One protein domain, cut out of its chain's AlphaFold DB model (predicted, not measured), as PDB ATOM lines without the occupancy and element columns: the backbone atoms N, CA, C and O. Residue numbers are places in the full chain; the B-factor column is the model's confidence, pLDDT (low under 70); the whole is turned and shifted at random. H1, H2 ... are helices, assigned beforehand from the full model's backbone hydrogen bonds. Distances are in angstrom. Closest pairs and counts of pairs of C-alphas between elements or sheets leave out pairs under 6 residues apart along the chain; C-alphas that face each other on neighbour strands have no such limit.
ATOM      1  N   GLU A  95      82.321  62.927  36.738       90.38
ATOM      2  CA  GLU A  95      81.265  62.932  35.723       90.38
ATOM      3  C   GLU A  95      81.751  62.364  34.388       90.38
ATOM      4  O   GLU A  95      81.053  61.550  33.777       90.38
ATOM      5  N   GLY A  96      82.941  62.777  33.939       93.31
ATOM      6  CA  GLY A  96      83.584  62.260  32.737       93.31
ATOM      7  C   GLY A  96      83.839  60.761  32.846       93.31
ATOM      8  O   GLY A  96      83.457  60.018  31.940       93.31
ATOM      9  N   MET A  97      84.365  60.305  33.988       95.12
ATOM     10  CA  MET A  97      84.573  58.878  34.248       95.12
ATOM     11  C   MET A  97      83.255  58.096  34.223       95.12
ATOM     12  O   MET A  97      83.146  57.073  33.550       95.12
ATOM     13  N   ALA A  98      82.206  58.582  34.888       94.00
ATOM     14  CA  ALA A  98      80.907  57.915  34.900       94.00
ATOM     15  C   ALA A  98      80.299  57.797  33.490       94.00
ATOM     16  O   ALA A  98      79.753  56.748  33.134       94.00
ATOM     17  N   ARG A  99      80.427  58.843  32.661       93.69
ATOM     18  CA  ARG A  99      80.003  58.808  31.250       93.69
ATOM     19  C   ARG A  99      80.834  57.808  30.446       93.69
ATOM     20  O   ARG A  99      80.255  57.002  29.722       93.69
ATOM     21  N   LEU A 100      82.160  57.825  30.607       95.94
ATOM     22  CA  LEU A 100      83.095  56.909  29.950       95.94
ATOM     23  C   LEU A 100      82.765  55.441  30.244       95.94
ATOM     24  O   LEU A 100      82.570  54.653  29.321       95.94
ATOM     25  N   LEU A 101      82.613  55.079  31.518       95.62
ATOM     26  CA  LEU A 101      82.251  53.714  31.909       95.62
ATOM     27  C   LEU A 101      80.854  53.330  31.421       95.62
ATOM     28  O   LEU A 101      80.625  52.180  31.054       95.62
ATOM     29  N   GLY A 102      79.915  54.280  31.407       94.19
ATOM     30  CA  GLY A 102      78.582  54.072  30.849       94.19
ATOM     31  C   GLY A 102      78.617  53.746  29.355       94.19
ATOM     32  O   GLY A 102      77.858  52.884  28.909       94.19
ATOM     33  N   GLN A 103      79.500  54.398  28.597       95.12
ATOM     34  CA  GLN A 103      79.730  54.107  27.185       95.12
ATOM     35  C   GLN A 103      80.400  52.737  27.007       95.12
ATOM     36  O   GLN A 103      79.807  51.856  26.388       95.12
ATOM     37  N   ILE A 104      81.556  52.510  27.637       95.56
ATOM     38  CA  ILE A 104      82.310  51.252  27.514       95.56
ATOM     39  C   ILE A 104      81.457  50.052  27.925       95.56
ATOM     40  O   ILE A 104      81.422  49.052  27.215       95.56
ATOM     41  N   ARG A 105      80.686  50.147  29.017       94.62
ATOM     42  CA  ARG A 105      79.800  49.062  29.470       94.62
ATOM     43  C   ARG A 105      78.774  48.653  28.410       94.62
ATOM     44  O   ARG A 105      78.429  47.475  28.342       94.62
ATOM     45  N   LYS A 106      78.249  49.599  27.623       93.94
ATOM     46  CA  LYS A 106      77.295  49.290  26.544       93.94
ATOM     47  C   LYS A 106      77.972  48.519  25.419       93.94
ATOM     48  O   LYS A 106      77.373  47.584  24.900       93.94
ATOM     49  N   GLU A 107      79.197  48.897  25.087       93.19
ATOM     50  CA  GLU A 107      79.951  48.308  23.987       93.19
ATOM     51  C   GLU A 107      80.462  46.903  24.356       93.19
ATOM     52  O   GLU A 107      80.121  45.921  23.697       93.19
ATOM     53  N   ILE A 108      81.128  46.751  25.510       94.50
ATOM     54  CA  ILE A 108      81.676  45.451  25.941       94.50
ATOM     55  C   ILE A 108      80.602  44.413  26.276       94.50
ATOM     56  O   ILE A 108      80.900  43.226  26.357       94.50
ATOM     57  N   LYS A 109      79.341  44.820  26.474       92.69
ATOM     58  CA  LYS A 109      78.227  43.881  26.682       92.69
ATOM     59  C   LYS A 109      78.007  42.970  25.469       92.69
ATOM     60  O   LYS A 109      77.491  41.871  25.643       92.69
ATOM     61  N   GLN A 110      78.365  43.431  24.271       89.00
ATOM     62  CA  GLN A 110      78.273  42.651  23.035       89.00
ATOM     63  C   GLN A 110      79.589  41.942  22.690       89.00
ATOM     64  O   GLN A 110      79.561  40.904  22.038       89.00
ATOM     65  N   GLU A 111      80.726  42.495  23.121       91.50
ATOM     66  CA  GLU A 111      82.070  42.003  22.777       91.50
ATOM     67  C   GLU A 111      82.584  40.937  23.760       91.50
ATOM     68  O   GLU A 111      83.281  40.018  23.352       91.50
ATOM     69  N   VAL A 112      82.231  41.041  25.046       92.06
ATOM     70  CA  VAL A 112      82.746  40.187  26.126       92.06
ATOM     71  C   VAL A 112      81.573  39.443  26.768       92.06
ATOM     72  O   VAL A 112      80.826  40.063  27.529       92.06
ATOM     73  N   PRO A 113      81.369  38.139  26.495       90.19
ATOM     74  CA  PRO A 113      80.233  37.377  27.023       90.19
ATOM     75  C   PRO A 113      80.266  37.186  28.544       90.19
ATOM     76  O   PRO A 113      79.213  37.228  29.194       90.19
ATOM     77  N   ASP A 114      81.457  37.036  29.125       93.62
ATOM     78  CA  ASP A 114      81.619  36.772  30.552       93.62
ATOM     79  C   ASP A 114      81.418  38.030  31.420       93.62
ATOM     80  O   ASP A 114      81.976  39.101  31.175       93.62
ATOM     81  N   GLN A 115      80.606  37.903  32.471       93.75
ATOM     82  CA  GLN A 115      80.282  39.013  33.372       93.75
ATOM     83  C   GLN A 115      81.433  39.357  34.322       93.75
ATOM     84  O   GLN A 115      81.581  40.530  34.688       93.75
ATOM     85  N   MET A 116      82.222  38.366  34.747       94.94
ATOM     86  CA  MET A 116      83.364  38.620  35.627       94.94
ATOM     87  C   MET A 116      84.449  39.393  34.877       94.94
ATOM     88  O   MET A 116      84.933  40.398  35.397       94.94
ATOM     89  N   GLU A 117      84.728  39.021  33.629       94.50
ATOM     90  CA  GLU A 117      85.697  39.710  32.779       94.50
ATOM     91  C   GLU A 117      85.267  41.146  32.462       94.50
ATOM     92  O   GLU A 117      86.042  42.082  32.661       94.50
ATOM     93  N   ARG A 118      83.989  41.375  32.115       94.88
ATOM     94  CA  ARG A 118      83.456  42.747  31.981       94.88
ATOM     95  C   ARG A 118      83.683  43.576  33.243       94.88
ATOM     96  O   ARG A 118      84.031  44.750  33.160       94.88
ATOM     97  N   SER A 119      83.472  42.981  34.415       95.31
ATOM     98  CA  SER A 119      83.650  43.675  35.695       95.31
ATOM     99  C   SER A 119      85.126  43.989  35.952       95.31
ATOM    100  O   SER A 119      85.442  45.096  36.386       95.31
ATOM    101  N   ARG A 120      86.030  43.056  35.632       96.25
ATOM    102  CA  ARG A 120      87.484  43.232  35.720       96.25
ATOM    103  C   ARG A 120      87.974  44.384  34.838       96.25
ATOM    104  O   ARG A 120      88.717  45.229  35.328       96.25
ATOM    105  N   ILE A 121      87.511  44.460  33.590       96.25
ATOM    106  CA  ILE A 121      87.839  45.548  32.653       96.25
ATOM    107  C   ILE A 121      87.409  46.904  33.228       96.25
ATOM    108  O   ILE A 121      88.205  47.837  33.284       96.25
ATOM    109  N   ILE A 122      86.172  47.011  33.726       97.06
ATOM    110  CA  ILE A 122      85.670  48.254  34.337       97.06
ATOM    111  C   ILE A 122      86.523  48.678  35.542       97.06
ATOM    112  O   ILE A 122      86.844  49.859  35.678       97.06
ATOM    113  N   TRP A 123      86.915  47.734  36.401       96.75
ATOM    114  CA  TRP A 123      87.793  48.015  37.541       96.75
ATOM    115  C   TRP A 123      89.196  48.449  37.123       96.75
ATOM    116  O   TRP A 123      89.774  49.334  37.754       96.75
ATOM    117  N   SER A 124      89.730  47.858  36.056       96.94
ATOM    118  CA  SER A 124      91.021  48.237  35.488       96.94
ATOM    119  C   SER A 124      90.995  49.682  34.972       96.94
ATOM    120  O   SER A 124      91.888  50.461  35.300       96.94
ATOM    121  N   ILE A 125      89.925  50.083  34.273       97.25
ATOM    122  CA  ILE A 125      89.766  51.454  33.757       97.25
ATOM    123  C   ILE A 125      89.670  52.456  34.910       97.25
ATOM    124  O   ILE A 125      90.340  53.485  34.890       97.25
ATOM    125  N   LEU A 126      88.875  52.141  35.938       95.56
ATOM    126  CA  LEU A 126      88.737  52.974  37.138       95.56
ATOM    127  C   LEU A 126      90.058  53.168  37.893       95.56
ATOM    128  O   LEU A 126      90.260  54.213  38.507       95.56
ATOM    129  N   SER A 127      90.932  52.163  37.866       95.88
ATOM    130  CA  SER A 127      92.203  52.170  38.602       95.88
ATOM    131  C   SER A 127      93.359  52.775  37.796       95.88
ATOM    132  O   SER A 127      94.446  52.982  38.340       95.88
ATOM    133  N   ASP A 128      93.151  53.065  36.509       96.69
ATOM    134  CA  ASP A 128      94.166  53.640  35.631       96.69
ATOM    135  C   ASP A 128      94.233  55.165  35.797       96.69
ATOM    136  O   ASP A 128      93.381  55.919  35.321       96.69
ATOM    137  N   ARG A 129      95.296  55.630  36.463       95.38
ATOM    138  CA  ARG A 129      95.557  57.058  36.698       95.38
ATOM    139  C   ARG A 129      95.687  57.869  35.409       95.38
ATOM    140  O   ARG A 129      95.373  59.056  35.419       95.38
ATOM    141  N   GLU A 130      96.148  57.265  34.315       96.56
ATOM    142  CA  GLU A 130      96.277  57.975  33.044       96.56
ATOM    143  C   GLU A 130      94.901  58.230  32.424       96.56
ATOM    144  O   GLU A 130      94.692  59.297  31.856       96.56
ATOM    145  N   VAL A 131      93.924  57.329  32.598       97.19
ATOM    146  CA  VAL A 131      92.538  57.585  32.162       97.19
ATOM    147  C   VAL A 131      91.980  58.818  32.874       97.19
ATOM    148  O   VAL A 131      91.438  59.703  32.213       97.19
ATOM    149  N   TRP A 132      92.158  58.914  34.196       95.75
ATOM    150  CA  TRP A 132      91.738  60.082  34.981       95.75
ATOM    151  C   TRP A 132      92.404  61.372  34.508       95.75
ATOM    152  O   TRP A 132      91.722  62.339  34.184       95.75
ATOM    153  N   LYS A 133      93.731  61.363  34.368       95.38
ATOM    154  CA  LYS A 133      94.485  62.518  33.872       95.38
ATOM    155  C   LYS A 133      94.051  62.935  32.463       95.38
ATOM    156  O   LYS A 133      93.967  64.123  32.162       95.38
ATOM    157  N   LEU A 134      93.789  61.972  31.579       96.88
ATOM    158  CA  LEU A 134      93.326  62.256  30.224       96.88
ATOM    159  C   LEU A 134      91.899  62.802  30.215       96.88
ATOM    160  O   LEU A 134      91.615  63.638  29.366       96.88
ATOM    161  N   LEU A 135      91.020  62.408  31.144       95.56
ATOM    162  CA  LEU A 135      89.665  62.967  31.239       95.56
ATOM    163  C   LEU A 135      89.676  64.474  31.510       95.56
ATOM    164  O   LEU A 135      88.796  65.176  31.014       95.56
ATOM    165  N   ASP A 136      90.667  64.977  32.246       93.12
ATOM    166  CA  ASP A 136      90.829  66.416  32.499       93.12
ATOM    167  C   ASP A 136      91.306  67.190  31.257       93.12
ATOM    168  O   ASP A 136      91.116  68.402  31.163       93.12
ATOM    169  N   LEU A 137      91.910  66.501  30.282       94.19
ATOM    170  CA  LEU A 137      92.510  67.109  29.088       94.19
ATOM    171  C   LEU A 137      91.679  66.902  27.814       94.19
ATOM    172  O   LEU A 137      91.561  67.802  26.987       94.19
ATOM    173  N   SER A 138      91.170  65.689  27.597       96.38
ATOM    174  CA  SER A 138      90.448  65.266  26.398       96.38
ATOM    175  C   SER A 138      89.707  63.949  26.639       96.38
ATOM    176  O   SER A 138      90.313  62.889  26.815       96.38
ATOM    177  N   TYR A 139      88.379  64.007  26.536       96.00
ATOM    178  CA  TYR A 139      87.523  62.825  26.636       96.00
ATOM    179  C   TYR A 139      87.884  61.745  25.606       96.00
ATOM    180  O   TYR A 139      87.920  60.565  25.940       96.00
ATOM    181  N   GLU A 140      88.196  62.140  24.369       97.38
ATOM    182  CA  GLU A 140      88.561  61.214  23.292       97.38
ATOM    183  C   GLU A 140      89.829  60.423  23.631       97.38
ATOM    184  O   GLU A 140      89.848  59.200  23.511       97.38
ATOM    185  N   LYS A 141      90.872  61.091  24.142       97.56
ATOM    186  CA  LYS A 141      92.109  60.407  24.550       97.56
ATOM    187  C   LYS A 141      91.872  59.453  25.718       97.56
ATOM    188  O   LYS A 141      92.383  58.336  25.699       97.56
ATOM    189  N   ALA A 142      91.086  59.872  26.711       97.75
ATOM    190  CA  ALA A 142      90.720  59.011  27.831       97.75
ATOM    191  C   ALA A 142      89.939  57.776  27.370       97.75
ATOM    192  O   ALA A 142      90.200  56.669  27.836       97.75
ATOM    193  N   TYR A 143      89.020  57.960  26.420       97.75
ATOM    194  CA  TYR A 143      88.270  56.870  25.813       97.75
ATOM    195  C   TYR A 143      89.183  55.878  25.093       97.75
ATOM    196  O   TYR A 143      89.081  54.680  25.348       97.75
ATOM    197  N   MET A 144      90.114  56.359  24.265       97.31
ATOM    198  CA  MET A 144      91.081  55.493  23.584       97.31
ATOM    199  C   MET A 144      91.914  54.690  24.589       97.31
ATOM    200  O   MET A 144      91.992  53.469  24.476       97.31
ATOM    201  N   ARG A 145      92.440  55.346  25.633       97.44
ATOM    202  CA  ARG A 145      93.207  54.680  26.694       97.44
ATOM    203  C   ARG A 145      92.388  53.625  27.439       97.44
ATOM    204  O   ARG A 145      92.886  52.544  27.734       97.44
ATOM    205  N   ALA A 146      91.131  53.923  27.745       97.06
ATOM    206  CA  ALA A 146      90.246  52.969  28.398       97.06
ATOM    207  C   ALA A 146      89.885  51.795  27.472       97.06
ATOM    208  O   ALA A 146      89.747  50.666  27.942       97.06
ATOM    209  N   ARG A 147      89.780  52.027  26.156       95.25
ATOM    210  CA  ARG A 147      89.512  50.974  25.172       95.25
ATOM    211  C   ARG A 147      90.665  50.011  24.948       95.25
ATOM    212  O   ARG A 147      90.392  48.843  24.705       95.25
ATOM    213  N   GLU A 148      91.911  50.441  25.123       94.69
ATOM    214  CA  GLU A 148      93.079  49.542  25.117       94.69
ATOM    215  C   GLU A 148      92.986  48.434  26.178       94.69
ATOM    216  O   GLU A 148      93.635  47.399  26.051       94.69
ATOM    217  N   GLN A 149      92.185  48.637  27.227       90.31
ATOM    218  CA  GLN A 149      91.993  47.653  28.292       90.31
ATOM    219  C   GLN A 149      90.900  46.622  27.986       90.31
ATOM    220  O   GLN A 149      90.723  45.676  28.754       90.31
TER     221      GLN A 149
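What this domain is: This is residues 95 to 149 of the 171 residues of a protein of uncultured archaeon (UniProt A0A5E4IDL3). Two helical hairpins make this small elongated domain: a longer one of H1 and H2, and a shorter one of H3 and H4 that packs at its open end. H3 bridges that end from the last part of H2 to the first residues of H1, and H4 folds back beside the hairpin, running the same way as H1. The printed part has 55 residues with four named helices, in the order H1, H2, H3, H4, and no named strand; the class is all helix. The whole is compact, with a radius of gyration of the C-alphas of 10.6 A, and spans 32 by 18 by 17 A.

How they stand to each other: H1, residues 95 to 111, is the hub, touching three other helices. It touches H2, residues 115 to 127, at a shallow tilt of 28 degrees, opposite ways; the two form a helical hairpin, and their closest C-alphas, of Ile 108 and Arg 118, are 6.9 A apart. H3, residues 129 to 137, is close to H2 but not clearly touching, with the closest C-alphas, of Ile 125 and Val 131, 6.9 A apart. H1 and H3 only just touch, with 3 pairs of C-alphas within 8 A, and H1 does so with residues 96 to 97 alone; the closest C-alphas are those of Gly 96 and Leu 135, 6.3 A apart, and the tilt is steep at 62 degrees. H4, residues 139 to 147, touches H3 with 12 pairs of C-alphas within 8 A; these two form a helical hairpin at a shallow tilt of 22 degrees, opposite ways, with the closest C-alphas, of Leu 134 and Ala 142, 4.8 A apart. H1 and H4 only just touch, with 3 pairs within 8 A, the closest being the C-alphas of Leu 100 and Tyr 143 at 6.6 A; they run the same way at a steep tilt of 40 degrees. H2 and H4 are close but not clearly touching, with the C-alphas of Ile 125 and Ala 146 closest at 5.6 A. Every O i to N i+4 pair is within hydrogen-bond range in H2 and H4, against 10 of 13 in H1 and 4 of 5 in H3.

Where its parts are: H1 begins at C-alpha 95, at (81.265, 62.932, 35.723), and is 24.6 A long from first to last C-alpha. H2 is 18.5 A long and ends at C-alpha 127, at (92.203, 52.170, 38.602). H3 measures 13.0 A and H4 12.1 A, the latter ending at C-alpha 147, at (89.512, 50.974, 25.172).

The domain as a whole: The two C-alphas farthest apart are those of Asp 114 and Leu 137, 32.3 A. The printed part has no cut, and its three links between helices are tight. The mean pLDDT of the printed part is 95.0, and no printed residue is under 70.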